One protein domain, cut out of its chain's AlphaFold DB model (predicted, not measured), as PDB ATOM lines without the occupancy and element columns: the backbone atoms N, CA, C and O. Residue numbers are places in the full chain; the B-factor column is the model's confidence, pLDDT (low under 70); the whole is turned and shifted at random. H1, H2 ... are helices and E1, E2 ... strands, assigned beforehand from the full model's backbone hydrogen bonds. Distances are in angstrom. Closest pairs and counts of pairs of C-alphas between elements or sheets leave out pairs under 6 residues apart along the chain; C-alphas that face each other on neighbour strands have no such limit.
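What this domain is: This is residues 250 to 318 and 358 to 383 of the 472 residues of the protein "DUF5641 domain-containing protein" of Nippostrongylus brasiliensis (UniProt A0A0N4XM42). Two small three-stranded antiparallel sheets follow one another along the length, E2 - E1 - E6 and E3 - E4 - E5, with E5 turning sharply to run on into E6; the short helix H1 is over E5, and H2 only grazes the first sheet. A long loop, residues 265 to 284, reaches toward one end of the length, and residues 311 to 318 reach toward the other. The printed part has 95 residues, with two named helices and six named strands in the order H1 H2 E1 E2 E3 E4 E5 E6; the class is mostly strand, though under half of the residues are in named elements. The whole is loose, with a radius of gyration of the C-alphas of 15.4 A, and only just a rod, spanning 53 by 26 by 20 A.

Where its parts are: H1 is residues 250 to 253, 5.2 A long, with C-alpha 250 at (7.677, -17.018, 59.278). H2 is residues 261 to 264, 5.0 A. E1, residues 285 to 293, is 23.5 A long, begins with C-alpha 285 at (7.389, -15.677, 22.922) and bends by 58 degrees at residue 290. E2 is residues 299 to 302, 9.8 A, and E3 is residues 307 to 310, 9.8 A. E4 is residues 360 to 364, 12.6 A, and E5 is residues 373 to 376, 9.4 A. E6, residues 378 to 383, is 15.5 A long and ends with C-alpha 383 at (2.593, -15.935, 32.150).

How they stand to each other: H1 is on the sheet E3 - E4 - E5 at a height over the sheet of 7.8 A and only just over E5, with 3 of its C-alphas falling on that strand; the closest C-alphas, of Glu 250 and Pro 375, are 6.0 A apart. H2 only grazes the strongly twisted sheet E2 - E1 - E6 with residues 262 to 264; the C-alphas of Ile 264 and Leu 300 in E2 are the closest, 6.4 A. E1 and E2 form a hairpin, with N 300 and O 292 2.9 A apart, within hydrogen-bond range. E1 and E6 are antiparallel at 172 degrees, with N 291 and O 380 at 2.8 A. E3 and E4 are antiparallel at 142 degrees, with N 308 and O 362 at 2.8 A. E4 and E5 form a hairpin, with N 363 and O 374 at 2.8 A. E5 runs on into E6 at 73 degrees. E4 and E6 are near each other, while E2 and E4 are apart. H1 and H2 are too short for an O i to N i+4 pair; in each, the one O i to N i+3 pair is within range.

The domain as a whole: The C-alphas of Pro 282 and Asp 316 are the farthest apart, 52.8 A. Residues 319 to 357 are not printed, and C-alphas 318 and 358 are 9.6 A apart across this cut. The link from H2 to E1, 20 residues, is long. The mean pLDDT of the printed part is 80.7; 14 residues are under 70, among them 250 to 252 and 366 to 371.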
ATOM      1  N   GLU A 250       7.896 -16.681  60.688       64.19
ATOM      2  CA  GLU A 250       7.677 -17.018  59.278       64.19
ATOM      3  C   GLU A 250       8.113 -15.914  58.298       64.19
ATOM      4  O   GLU A 250       8.734 -16.201  57.273       64.19
ATOM      5  N   LYS A 251       7.828 -14.639  58.605       65.88
ATOM      6  CA  LYS A 251       8.204 -13.495  57.754       65.88
ATOM      7  C   LYS A 251       9.698 -13.199  57.796       65.88
ATOM      8  O   LYS A 251      10.227 -12.599  56.865       65.88
ATOM      9  N   GLU A 252      10.375 -13.569  58.877       69.25
ATOM     10  CA  GLU A 252      11.823 -13.392  58.988       69.25
ATOM     11  C   GLU A 252      12.582 -14.481  58.232       69.25
ATOM     12  O   GLU A 252      13.599 -14.182  57.604       69.25
ATOM     13  N   GLN A 253      12.052 -15.707  58.233       74.88
ATOM     14  CA  GLN A 253      12.601 -16.840  57.490       74.88
ATOM     15  C   GLN A 253      12.297 -16.763  55.986       74.88
ATOM     16  O   GLN A 253      13.130 -17.162  55.175       74.88
ATOM     17  N   SER A 254      11.150 -16.205  55.594       82.19
ATOM     18  CA  SER A 254      10.735 -16.037  54.195       82.19
ATOM     19  C   SER A 254      11.324 -14.774  53.552       82.19
ATOM     20  O   SER A 254      10.614 -13.817  53.229       82.19
ATOM     21  N   LYS A 255      12.649 -14.771  53.392       85.06
ATOM     22  CA  LYS A 255      13.412 -13.707  52.727       85.06
ATOM     23  C   LYS A 255      14.307 -14.287  51.651       85.06
ATOM     24  O   LYS A 255      14.808 -15.399  51.805       85.06
ATOM     25  N   ILE A 256      14.583 -13.497  50.612       84.00
ATOM     26  CA  ILE A 256      15.498 -13.903  49.534       84.00
ATOM     27  C   ILE A 256      16.887 -14.318  50.053       84.00
ATOM     28  O   ILE A 256      17.491 -15.228  49.504       84.00
ATOM     29  N   SER A 257      17.360 -13.727  51.158       84.69
ATOM     30  CA  SER A 257      18.645 -14.070  51.791       84.69
ATOM     31  C   SER A 257      18.739 -15.518  52.275       84.69
ATOM     32  O   SER A 257      19.840 -16.024  52.458       84.69
ATOM     33  N   ASN A 258      17.596 -16.164  52.515       84.19
ATOM     34  CA  ASN A 258      17.515 -17.533  53.018       84.19
ATOM     35  C   ASN A 258      17.209 -18.538  51.895       84.19
ATOM     36  O   ASN A 258      16.978 -19.714  52.170       84.19
ATOM     37  N   VAL A 259      17.175 -18.080  50.639       83.94
ATOM     38  CA  VAL A 259      16.966 -18.923  49.461       83.94
ATOM     39  C   VAL A 259      18.324 -19.259  48.837       83.94
ATOM     40  O   VAL A 259      19.141 -18.355  48.662       83.94
ATOM     41  N   PRO A 260      18.591 -20.529  48.478       84.75
ATOM     42  CA  PRO A 260      19.826 -20.889  47.788       84.75
ATOM     43  C   PRO A 260      19.948 -20.190  46.429       84.75
ATOM     44  O   PRO A 260      18.962 -20.042  45.703       84.75
ATOM     45  N   GLN A 261      21.174 -19.814  46.065       81.19
ATOM     46  CA  GLN A 261      21.458 -19.028  44.860       81.19
ATOM     47  C   GLN A 261      20.944 -19.696  43.572       81.19
ATOM     48  O   GLN A 261      20.390 -19.015  42.712       81.19
ATOM     49  N   ASP A 262      21.008 -21.028  43.490       79.81
ATOM     50  CA  ASP A 262      20.535 -21.814  42.338       79.81
ATOM     51  C   ASP A 262      19.043 -21.597  42.023       79.81
ATOM     52  O   ASP A 262      18.628 -21.664  40.866       79.81
ATOM     53  N   PHE A 263      18.228 -21.296  43.040       81.50
ATOM     54  CA  PHE A 263      16.802 -21.005  42.876       81.50
ATOM     55  C   PHE A 263      16.522 -19.524  42.616       81.50
ATOM     56  O   PHE A 263      15.498 -19.190  42.019       81.50
ATOM     57  N   ILE A 264      17.412 -18.629  43.055       84.50
ATOM     58  CA  ILE A 264      17.314 -17.193  42.763       84.50
ATOM     59  C   ILE A 264      17.604 -16.951  41.280       84.50
ATOM     60  O   ILE A 264      16.849 -16.246  40.609       84.50
ATOM     61  N   ASP A 265      18.654 -17.592  40.768       83.75
ATOM     62  CA  ASP A 265      19.138 -17.431  39.396       83.75
ATOM     63  C   ASP A 265      18.508 -18.440  38.421       83.75
ATOM     64  O   ASP A 265      18.941 -18.570  37.273       83.75
ATOM     65  N   PHE A 266      17.464 -19.155  38.851       86.81
ATOM     66  CA  PHE A 266      16.797 -20.151  38.025       86.81
ATOM     67  C   PHE A 266      16.177 -19.521  36.770       86.81
ATOM     68  O   PHE A 266      15.253 -18.701  36.826       86.81
ATOM     69  N   VAL A 267      16.641 -19.984  35.609       85.94
ATOM     70  CA  VAL A 267      16.089 -19.636  34.298       85.94
ATOM     71  C   VAL A 267      15.650 -20.920  33.581       85.94
ATOM     72  O   VAL A 267      16.460 -21.835  33.419       85.94
ATOM     73  N   PRO A 268      14.383 -21.020  33.133       85.69
ATOM     74  CA  PRO A 268      13.906 -22.169  32.367       85.69
ATOM     75  C   PRO A 268      14.717 -22.384  31.085       85.69
ATOM     76  O   PRO A 268      15.073 -21.426  30.407       85.69
ATOM     77  N   THR A 269      14.943 -23.641  30.703       83.94
ATOM     78  CA  THR A 269      15.832 -24.027  29.586       83.94
ATOM     79  C   THR A 269      15.474 -23.424  28.225       83.94
ATOM     80  O   THR A 269      16.318 -23.280  27.344       83.94
ATOM     81  N   GLU A 270      14.204 -23.100  28.018       82.50
ATOM     82  CA  GLU A 270      13.684 -22.490  26.803       82.50
ATOM     83  C   GLU A 270      13.880 -20.964  26.760       82.50
ATOM     84  O   GLU A 270      13.744 -20.360  25.690       82.50
ATOM     85  N   VAL A 271      14.191 -20.344  27.901       86.31
ATOM     86  CA  VAL A 271      14.364 -18.901  28.068       86.31
ATOM     87  C   VAL A 271      15.844 -18.548  27.968       86.31
ATOM     88  O   VAL A 271      16.637 -18.937  28.812       86.31
ATOM     89  N   CYS A 272      16.200 -17.736  26.973       86.25
ATOM     90  CA  CYS A 272      17.530 -17.129  26.904       86.25
ATOM     91  C   CYS A 272      17.597 -15.877  27.778       86.25
ATOM     92  O   CYS A 272      18.486 -15.743  28.609       86.25
ATOM     93  N   ALA A 273      16.611 -14.986  27.637       87.88
ATOM     94  CA  ALA A 273      16.472 -13.817  28.495       87.88
ATOM     95  C   ALA A 273      15.005 -13.382  28.601       87.88
ATOM     96  O   ALA A 273      14.232 -13.480  27.645       87.88
ATOM     97  N   PHE A 274      14.609 -12.852  29.758       88.75
ATOM     98  CA  PHE A 274      13.311 -12.181  29.910       88.75
ATOM     99  C   PHE A 274      13.330 -10.757  29.334       88.75
ATOM    100  O   PHE A 274      12.311 -10.264  28.852       88.75
ATOM    101  N   ASN A 275      14.504 -10.126  29.327       90.06
ATOM    102  CA  ASN A 275      14.739  -8.813  28.737       90.06
ATOM    103  C   ASN A 275      15.385  -8.942  27.354       90.06
ATOM    104  O   ASN A 275      15.890  -9.998  26.987       90.06
ATOM    105  N   LYS A 276      15.335  -7.865  26.563       85.00
ATOM    106  CA  LYS A 276      15.948  -7.852  25.232       85.00
ATOM    107  C   LYS A 276      17.466  -7.954  25.376       85.00
ATOM    108  O   LYS A 276      18.068  -7.078  25.985       85.00
ATOM    109  N   ASP A 277      18.047  -8.967  24.751       84.94
ATOM    110  CA  ASP A 277      19.487  -9.211  24.714       84.94
ATOM    111  C   ASP A 277      19.913  -9.467  23.258       84.94
ATOM    112  O   ASP A 277      19.148 -10.050  22.484       84.94
ATOM    113  N   SER A 278      21.100  -9.001  22.865       81.12
ATOM    114  CA  SER A 278      21.686  -9.267  21.546       81.12
ATOM    115  C   SER A 278      22.106 -10.733  21.377       81.12
ATOM    116  O   SER A 278      22.164 -11.219  20.247       81.12
ATOM    117  N   ALA A 279      22.337 -11.457  22.477       82.38
ATOM    118  CA  ALA A 279      22.653 -12.885  22.476       82.38
ATOM    119  C   ALA A 279      21.425 -13.802  22.274       82.38
ATOM    120  O   ALA A 279      21.577 -15.012  22.079       82.38
ATOM    121  N   CYS A 280      20.208 -13.246  22.294       85.00
ATOM    122  CA  CYS A 280      18.953 -13.991  22.213       85.00
ATOM    123  C   CYS A 280      18.159 -13.662  20.939       85.00
ATOM    124  O   CYS A 280      18.285 -12.585  20.356       85.00
ATOM    125  N   SER A 281      17.281 -14.582  20.522       83.44
ATOM    126  CA  SER A 281      16.483 -14.414  19.302       83.44
ATOM    127  C   SER A 281      15.587 -13.183  19.427       83.44
ATOM    128  O   SER A 281      14.855 -13.088  20.410       83.44
ATOM    129  N   PRO A 282      15.500 -12.306  18.408       82.81
ATOM    130  CA  PRO A 282      14.733 -11.062  18.487       82.81
ATOM    131  C   PRO A 282      13.216 -11.288  18.603       82.81
ATOM    132  O   PRO A 282      12.472 -10.382  18.987       82.81
ATOM    133  N   LYS A 283      12.735 -12.495  18.271       82.62
ATOM    134  CA  LYS A 283      11.317 -12.851  18.317       82.62
ATOM    135  C   LYS A 283      10.891 -13.257  19.728       82.62
ATOM    136  O   LYS A 283      11.237 -14.343  20.195       82.62
ATOM    137  N   LYS A 284      10.066 -12.418  20.359       85.94
ATOM    138  CA  LYS A 284       9.455 -12.702  21.665       85.94
ATOM    139  C   LYS A 284       8.477 -13.874  21.591       85.94
ATOM    140  O   LYS A 284       7.772 -14.052  20.594       85.94
ATOM    141  N   ARG A 285       8.394 -14.635  22.679       84.12
ATOM    142  CA  ARG A 285       7.389 -15.677  22.922       84.12
ATOM    143  C   ARG A 285       6.733 -15.465  24.278       84.12
ATOM    144  O   ARG A 285       7.250 -14.734  25.115       84.12
ATOM    145  N   ILE A 286       5.585 -16.100  24.468       82.56
ATOM    146  CA  ILE A 286       4.865 -16.121  25.738       82.56
ATOM    147  C   ILE A 286       4.967 -17.540  26.290       82.56
ATOM    148  O   ILE A 286       4.681 -18.495  25.568       82.56
ATOM    149  N   GLY A 287       5.402 -17.663  27.541       77.38
ATOM    150  CA  GLY A 287       5.509 -18.929  28.263       77.38
ATOM    151  C   GLY A 287       4.740 -18.880  29.576       77.38
ATOM    152  O   GLY A 287       4.459 -17.798  30.098       77.38
ATOM    153  N   ILE A 288       4.399 -20.060  30.086       80.56
ATOM    154  CA  ILE A 288       3.800 -20.253  31.407       80.56
ATOM    155  C   ILE A 288       4.877 -20.870  32.291       80.56
ATOM    156  O   ILE A 288       5.446 -21.896  31.930       80.56
ATOM    157  N   PHE A 289       5.144 -20.248  33.432       84.44
ATOM    158  CA  PHE A 289       6.229 -20.616  34.334       84.44
ATOM    159  C   PHE A 289       5.705 -20.798  35.750       84.44
ATOM    160  O   PHE A 289       4.784 -20.095  36.163       84.44
ATOM    161  N   ASN A 290       6.302 -21.711  36.504       87.12
ATOM    162  CA  ASN A 290       6.000 -21.851  37.921       87.12
ATOM    163  C   ASN A 290       6.652 -20.709  38.704       87.12
ATOM    164  O   ASN A 290       7.771 -20.291  38.405       87.12
ATOM    165  N   GLN A 291       5.935 -20.193  39.694       88.25
ATOM    166  CA  GLN A 291       6.348 -19.047  40.483       88.25
ATOM    167  C   GLN A 291       5.943 -19.223  41.947       88.25
ATOM    168  O   GLN A 291       4.823 -19.641  42.249       88.25
ATOM    169  N   VAL A 292       6.836 -18.818  42.846       89.19
ATOM    170  CA  VAL A 292       6.577 -18.679  44.282       89.19
ATOM    171  C   VAL A 292       6.760 -17.220  44.712       89.19
ATOM    172  O   VAL A 292       7.551 -16.477  44.125       89.19
ATOM    173  N   GLU A 293       5.989 -16.789  45.706       88.69
ATOM    174  CA  GLU A 293       6.082 -15.471  46.335       88.69
ATOM    175  C   GLU A 293       6.442 -15.636  47.814       88.69
ATOM    176  O   GLU A 293       5.755 -16.350  48.550       88.69
ATOM    177  N   LEU A 294       7.507 -14.964  48.244       88.06
ATOM    178  CA  LEU A 294       7.939 -14.895  49.639       88.06
ATOM    179  C   LEU A 294       7.139 -13.828  50.410       88.06
ATOM    180  O   LEU A 294       6.468 -12.977  49.823       88.06
ATOM    181  N   TYR A 295       7.206 -13.840  51.742       83.75
ATOM    182  CA  TYR A 295       6.486 -12.858  52.564       83.75
ATOM    183  C   TYR A 295       7.068 -11.438  52.489       83.75
ATOM    184  O   TYR A 295       6.358 -10.483  52.810       83.75
ATOM    185  N   ASP A 296       8.312 -11.285  52.029       83.88
ATOM    186  CA  ASP A 296       8.915  -9.991  51.681       83.88
ATOM    187  C   ASP A 296       8.411  -9.427  50.330       83.88
ATOM    188  O   ASP A 296       8.717  -8.287  49.977       83.88
ATOM    189  N   GLY A 297       7.595 -10.193  49.592       82.94
ATOM    190  CA  GLY A 297       7.055  -9.834  48.278       82.94
ATOM    191  C   GLY A 297       7.948 -10.238  47.100       82.94
ATOM    192  O   GLY A 297       7.575  -9.995  45.947       82.94
ATOM    193  N   THR A 298       9.098 -10.869  47.359       87.38
ATOM    194  CA  THR A 298       9.998 -11.390  46.327       87.38
ATOM    195  C   THR A 298       9.327 -12.515  45.551       87.38
ATOM    196  O   THR A 298       8.644 -13.373  46.107       87.38
ATOM    197  N   LYS A 299       9.540 -12.514  44.237       90.12
ATOM    198  CA  LYS A 299       8.875 -13.385  43.270       90.12
ATOM    199  C   LYS A 299       9.908 -14.210  42.515       90.12
ATOM    200  O   LYS A 299      10.586 -13.670  41.644       90.12
ATOM    201  N   LEU A 300       9.978 -15.502  42.812       90.25
ATOM    202  CA  LEU A 300      10.978 -16.415  42.260       90.25
ATOM    203  C   LEU A 300      10.338 -17.368  41.256       90.25
ATOM    204  O   LEU A 300       9.231 -17.859  41.481       90.25
ATOM    205  N   LEU A 301      11.022 -17.607  40.138       89.75
ATOM    206  CA  LEU A 301      10.649 -18.668  39.209       89.75
ATOM    207  C   LEU A 301      11.259 -19.979  39.695       89.75
ATOM    208  O   LEU A 301      12.384 -19.990  40.174       89.75
ATOM    209  N   VAL A 302      10.517 -21.072  39.561       87.94
ATOM    210  CA  VAL A 302      10.961 -22.402  40.004       87.94
ATOM    211  C   VAL A 302      10.686 -23.439  38.922       87.94
ATOM    212  O   VAL A 302       9.836 -23.232  38.054       87.94
ATOM    213  N   SER A 303      11.401 -24.563  38.947       84.31
ATOM    214  CA  SER A 303      11.200 -25.660  37.994       84.31
ATOM    215  C   SER A 303       9.869 -26.380  38.246       84.31
ATOM    216  O   SER A 303       9.060 -26.554  37.331       84.31
ATOM    217  N   SER A 304       9.594 -26.723  39.502       82.88
ATOM    218  CA  SER A 304       8.380 -27.394  39.964       82.88
ATOM    219  C   SER A 304       7.854 -26.776  41.261       82.88
ATOM    220  O   SER A 304       8.557 -26.055  41.965       82.88
ATOM    221  N   ILE A 305       6.577 -27.028  41.558       81.56
ATOM    222  CA  ILE A 305       5.922 -26.537  42.773       81.56
ATOM    223  C   ILE A 305       5.690 -27.713  43.723       81.56
ATOM    224  O   ILE A 305       4.742 -28.476  43.539       81.56
ATOM    225  N   HIS A 306       6.533 -27.829  44.752       83.62
ATOM    226  CA  HIS A 306       6.375 -28.783  45.850       83.62
ATOM    227  C   HIS A 306       6.101 -28.015  47.145       83.62
ATOM    228  O   HIS A 306       6.997 -27.404  47.723       83.62
ATOM    229  N   VAL A 307       4.832 -27.996  47.569       84.31
ATOM    230  CA  VAL A 307       4.379 -27.231  48.740       84.31
ATOM    231  C   VAL A 307       3.820 -28.174  49.793       84.31
ATOM    232  O   VAL A 307       2.915 -28.961  49.520       84.31
ATOM    233  N   THR A 308       4.335 -28.047  51.011       83.50
ATOM    234  CA  THR A 308       3.848 -28.746  52.201       83.50
ATOM    235  C   THR A 308       3.127 -27.755  53.102       83.50
ATOM    236  O   THR A 308       3.682 -26.721  53.452       83.50
ATOM    237  N   ILE A 309       1.897 -28.066  53.509       80.06
ATOM    238  CA  ILE A 309       1.126 -27.217  54.423       80.06
ATOM    239  C   ILE A 309       1.285 -27.762  55.844       80.06
ATOM    240  O   ILE A 309       0.936 -28.915  56.100       80.06
ATOM    241  N   LYS A 310       1.797 -26.944  56.768       76.06
ATOM    242  CA  LYS A 310       1.864 -27.256  58.204       76.06
ATOM    243  C   LYS A 310       0.888 -26.379  58.982       76.06
ATOM    244  O   LYS A 310       0.666 -25.234  58.616       76.06
ATOM    245  N   GLU A 311       0.315 -26.898  60.066       69.06
ATOM    246  CA  GLU A 311      -0.597 -26.120  60.924       69.06
ATOM    247  C   GLU A 311       0.106 -24.948  61.631       69.06
ATOM    248  O   GLU A 311      -0.538 -23.949  61.927       69.06
ATOM    249  N   PHE A 312       1.412 -25.070  61.874       72.19
ATOM    250  CA  PHE A 312       2.275 -24.039  62.449       72.19
ATOM    251  C   PHE A 312       3.729 -24.285  62.017       72.19
ATOM    252  O   PHE A 312       4.128 -25.439  61.812       72.19
ATOM    253  N   ALA A 313       4.515 -23.217  61.848       65.19
ATOM    254  CA  ALA A 313       5.948 -23.319  61.548       65.19
ATOM    255  C   ALA A 313       6.771 -23.682  62.796       65.19
ATOM    256  O   ALA A 313       7.667 -24.521  62.714       65.19
ATOM    257  N   ASP A 314       6.417 -23.098  63.945       68.38
ATOM    258  CA  ASP A 314       7.040 -23.325  65.251       68.38
ATOM    259  C   ASP A 314       5.961 -23.451  66.340       68.38
ATOM    260  O   ASP A 314       4.874 -22.879  66.243       68.38
ATOM    261  N   THR A 315       6.261 -24.202  67.394       67.88
ATOM    262  CA  THR A 315       5.449 -24.322  68.609       67.88
ATOM    263  C   THR A 315       5.224 -22.998  69.341       67.88
ATOM    264  O   THR A 315       4.240 -22.886  70.078       67.88
ATOM    265  N   ASP A 316       6.080 -22.001  69.101       71.62
ATOM    266  CA  ASP A 316       5.967 -20.650  69.662       71.62
ATOM    267  C   ASP A 316       5.207 -19.657  68.757       71.62
ATOM    268  O   ASP A 316       4.908 -18.540  69.186       71.62
ATOM    269  N   ASP A 317       4.813 -20.056  67.538       74.19
ATOM    270  CA  ASP A 317       4.075 -19.191  66.605       74.19
ATOM    271  C   ASP A 317       2.557 -19.250  66.834       74.19
ATOM    272  O   ASP A 317       1.770 -19.777  66.042       74.19
ATOM    273  N   PHE A 318       2.130 -18.750  67.993       81.81
ATOM    274  CA  PHE A 318       0.726 -18.725  68.388       81.81
ATOM    275  C   PHE A 318       0.257 -17.330  68.799       81.81
ATOM    276  O   PHE A 318       1.002 -16.465  69.265       81.81
ATOM    277  N   THR A 358      -3.113 -19.109  61.034       69.88
ATOM    278  CA  THR A 358      -3.264 -19.732  59.725       69.88
ATOM    279  C   THR A 358      -2.163 -20.756  59.473       69.88
ATOM    280  O   THR A 358      -1.006 -20.470  59.773       69.88
ATOM    281  N   PRO A 359      -2.487 -21.901  58.847       72.00
ATOM    282  CA  PRO A 359      -1.479 -22.863  58.440       72.00
ATOM    283  C   PRO A 359      -0.484 -22.238  57.453       72.00
ATOM    284  O   PRO A 359      -0.844 -21.412  56.610       72.00
ATOM    285  N   VAL A 360       0.760 -22.688  57.543       79.75
ATOM    286  CA  VAL A 360       1.911 -22.181  56.799       79.75
ATOM    287  C   VAL A 360       2.164 -23.067  55.598       79.75
ATOM    288  O   VAL A 360       2.292 -24.288  55.726       79.75
ATOM    289  N   ALA A 361       2.275 -22.455  54.424       83.88
ATOM    290  CA  ALA A 361       2.761 -23.131  53.235       83.88
ATOM    291  C   ALA A 361       4.292 -23.085  53.219       83.88
ATOM    292  O   ALA A 361       4.884 -22.009  53.261       83.88
ATOM    293  N   LEU A 362       4.926 -24.250  53.152       86.31
ATOM    294  CA  LEU A 362       6.370 -24.412  53.054       86.31
ATOM    295  C   LEU A 362       6.726 -24.916  51.657       86.31
ATOM    296  O   LEU A 362       6.219 -25.953  51.230       86.31
ATOM    297  N   PHE A 363       7.592 -24.192  50.956       86.56
ATOM    298  CA  PHE A 363       8.185 -24.639  49.702       86.56
ATOM    299  C   PHE A 363       9.426 -25.477  49.975       86.56
ATOM    300  O   PHE A 363      10.250 -25.095  50.805       86.56
ATOM    301  N   ASP A 364       9.538 -26.600  49.273       86.81
ATOM    302  CA  ASP A 364      10.657 -27.528  49.391       86.81
ATOM    303  C   ASP A 364      11.665 -27.323  48.253       86.81
ATOM    304  O   ASP A 364      11.332 -27.499  47.081       86.81
ATOM    305  N   PHE A 365      12.895 -26.952  48.617       76.62
ATOM    306  CA  PHE A 365      14.035 -26.804  47.707       76.62
ATOM    307  C   PHE A 365      14.892 -28.081  47.593       76.62
ATOM    308  O   PHE A 365      16.022 -28.019  47.106       76.62
ATOM    309  N   SER A 366      14.444 -29.223  48.122       68.75
ATOM    310  CA  SER A 366      15.280 -30.421  48.189       68.75
ATOM    311  C   SER A 366      15.495 -31.076  46.821       68.75
ATOM    312  O   SER A 366      14.574 -31.609  46.212       68.75
ATOM    313  N   ASP A 367      16.759 -31.103  46.385       59.69
ATOM    314  CA  ASP A 367      17.203 -31.916  45.246       59.69
ATOM    315  C   ASP A 367      17.993 -33.170  45.672       59.69
ATOM    316  O   ASP A 367      18.117 -34.083  44.864       59.69
ATOM    317  N   ASN A 368      18.512 -33.271  46.912       52.56
ATOM    318  CA  ASN A 368      19.243 -34.463  47.401       52.56
ATOM    319  C   ASN A 368      19.504 -34.473  48.935       52.56
ATOM    320  O   ASN A 368      20.640 -34.360  49.387       52.56
ATOM    321  N   ASN A 369      18.467 -34.701  49.752       51.62
ATOM    322  CA  ASN A 369      18.538 -35.089  51.185       51.62
ATOM    323  C   ASN A 369      18.698 -34.011  52.282       51.62
ATOM    324  O   ASN A 369      18.685 -34.374  53.457       51.62
ATOM    325  N   THR A 370      18.742 -32.712  51.980       56.31
ATOM    326  CA  THR A 370      18.501 -31.662  52.994       56.31
ATOM    327  C   THR A 370      17.127 -31.044  52.768       56.31
ATOM    328  O   THR A 370      16.902 -30.433  51.724       56.31
ATOM    329  N   GLN A 371      16.198 -31.212  53.719       61.72
ATOM    330  CA  GLN A 371      14.893 -30.540  53.695       61.72
ATOM    331  C   GLN A 371      15.089 -29.032  53.891       61.72
ATOM    332  O   GLN A 371      15.026 -28.517  55.007       61.72
ATOM    333  N   ASN A 372      15.337 -28.327  52.793       75.31
ATOM    334  CA  ASN A 372      15.403 -26.875  52.761       75.31
ATOM    335  C   ASN A 372      13.983 -26.357  52.538       75.31
ATOM    336  O   ASN A 372      13.541 -26.175  51.406       75.31
ATOM    337  N   LEU A 373      13.253 -26.189  53.641       84.50
ATOM    338  CA  LEU A 373      11.886 -25.682  53.639       84.50
ATOM    339  C   LEU A 373      11.890 -24.177  53.901       84.50
ATOM    340  O   LEU A 373      12.449 -23.735  54.903       84.50
ATOM    341  N   ILE A 374      11.218 -23.400  53.052       87.00
ATOM    342  CA  ILE A 374      10.987 -21.969  53.297       87.00
ATOM    343  C   ILE A 374       9.489 -21.663  53.350       87.00
ATOM    344  O   ILE A 374       8.738 -22.151  52.502       87.00
ATOM    345  N   PRO A 375       9.014 -20.839  54.297       86.94
ATOM    346  CA  PRO A 375       7.649 -20.335  54.248       86.94
ATOM    347  C   PRO A 375       7.420 -19.502  52.989       86.94
ATOM    348  O   PRO A 375       8.247 -18.663  52.632       86.94
ATOM    349  N   ILE A 376       6.287 -19.706  52.325       85.81
ATOM    350  CA  ILE A 376       5.878 -18.943  51.145       85.81
ATOM    351  C   ILE A 376       4.506 -18.319  51.360       85.81
ATOM    352  O   ILE A 376       3.621 -18.896  51.988       85.81
ATOM    353  N   ARG A 377       4.321 -17.129  50.798       83.31
ATOM    354  CA  ARG A 377       3.068 -16.381  50.861       83.31
ATOM    355  C   ARG A 377       2.070 -16.853  49.809       83.31
ATOM    356  O   ARG A 377       0.870 -16.889  50.070       83.31
ATOM    357  N   ALA A 378       2.556 -17.164  48.609       83.25
ATOM    358  CA  ALA A 378       1.738 -17.641  47.501       83.25
ATOM    359  C   ALA A 378       2.571 -18.471  46.518       83.25
ATOM    360  O   ALA A 378       3.792 -18.348  46.452       83.25
ATOM    361  N   TRP A 379       1.901 -19.302  45.726       88.94
ATOM    362  CA  TRP A 379       2.511 -20.079  44.650       88.94
ATOM    363  C   TRP A 379       1.519 -20.271  43.511       88.94
ATOM    364  O   TRP A 379       0.303 -20.212  43.705       88.94
ATOM    365  N   GLY A 380       2.033 -20.522  42.314       84.75
ATOM    366  CA  GLY A 380       1.209 -20.846  41.160       84.75
ATOM    367  C   GLY A 380       1.963 -20.693  39.852       84.75
ATOM    368  O   GLY A 380       3.189 -20.660  39.815       84.75
ATOM    369  N   THR A 381       1.216 -20.587  38.763       84.19
ATOM    370  CA  THR A 381       1.778 -20.349  37.435       84.19
ATOM    371  C   THR A 381       1.631 -18.890  37.033       84.19
ATOM    372  O   THR A 381       0.599 -18.269  37.283       84.19
ATOM    373  N   THR A 382       2.632 -18.360  36.343       83.75
ATOM    374  CA  THR A 382       2.659 -17.002  35.807       83.75
ATOM    375  C   THR A 382       2.935 -17.022  34.315       83.75
ATOM    376  O   THR A 382       3.691 -17.860  33.823       83.75
ATOM    377  N   THR A 383       2.354 -16.080  33.586       86.88
ATOM    378  CA  THR A 383       2.593 -15.935  32.150       86.88
ATOM    379  C   THR A 383       3.597 -14.812  31.933       86.88
ATOM    380  O   THR A 383       3.335 -13.671  32.312       86.88
TER     381      THR A 383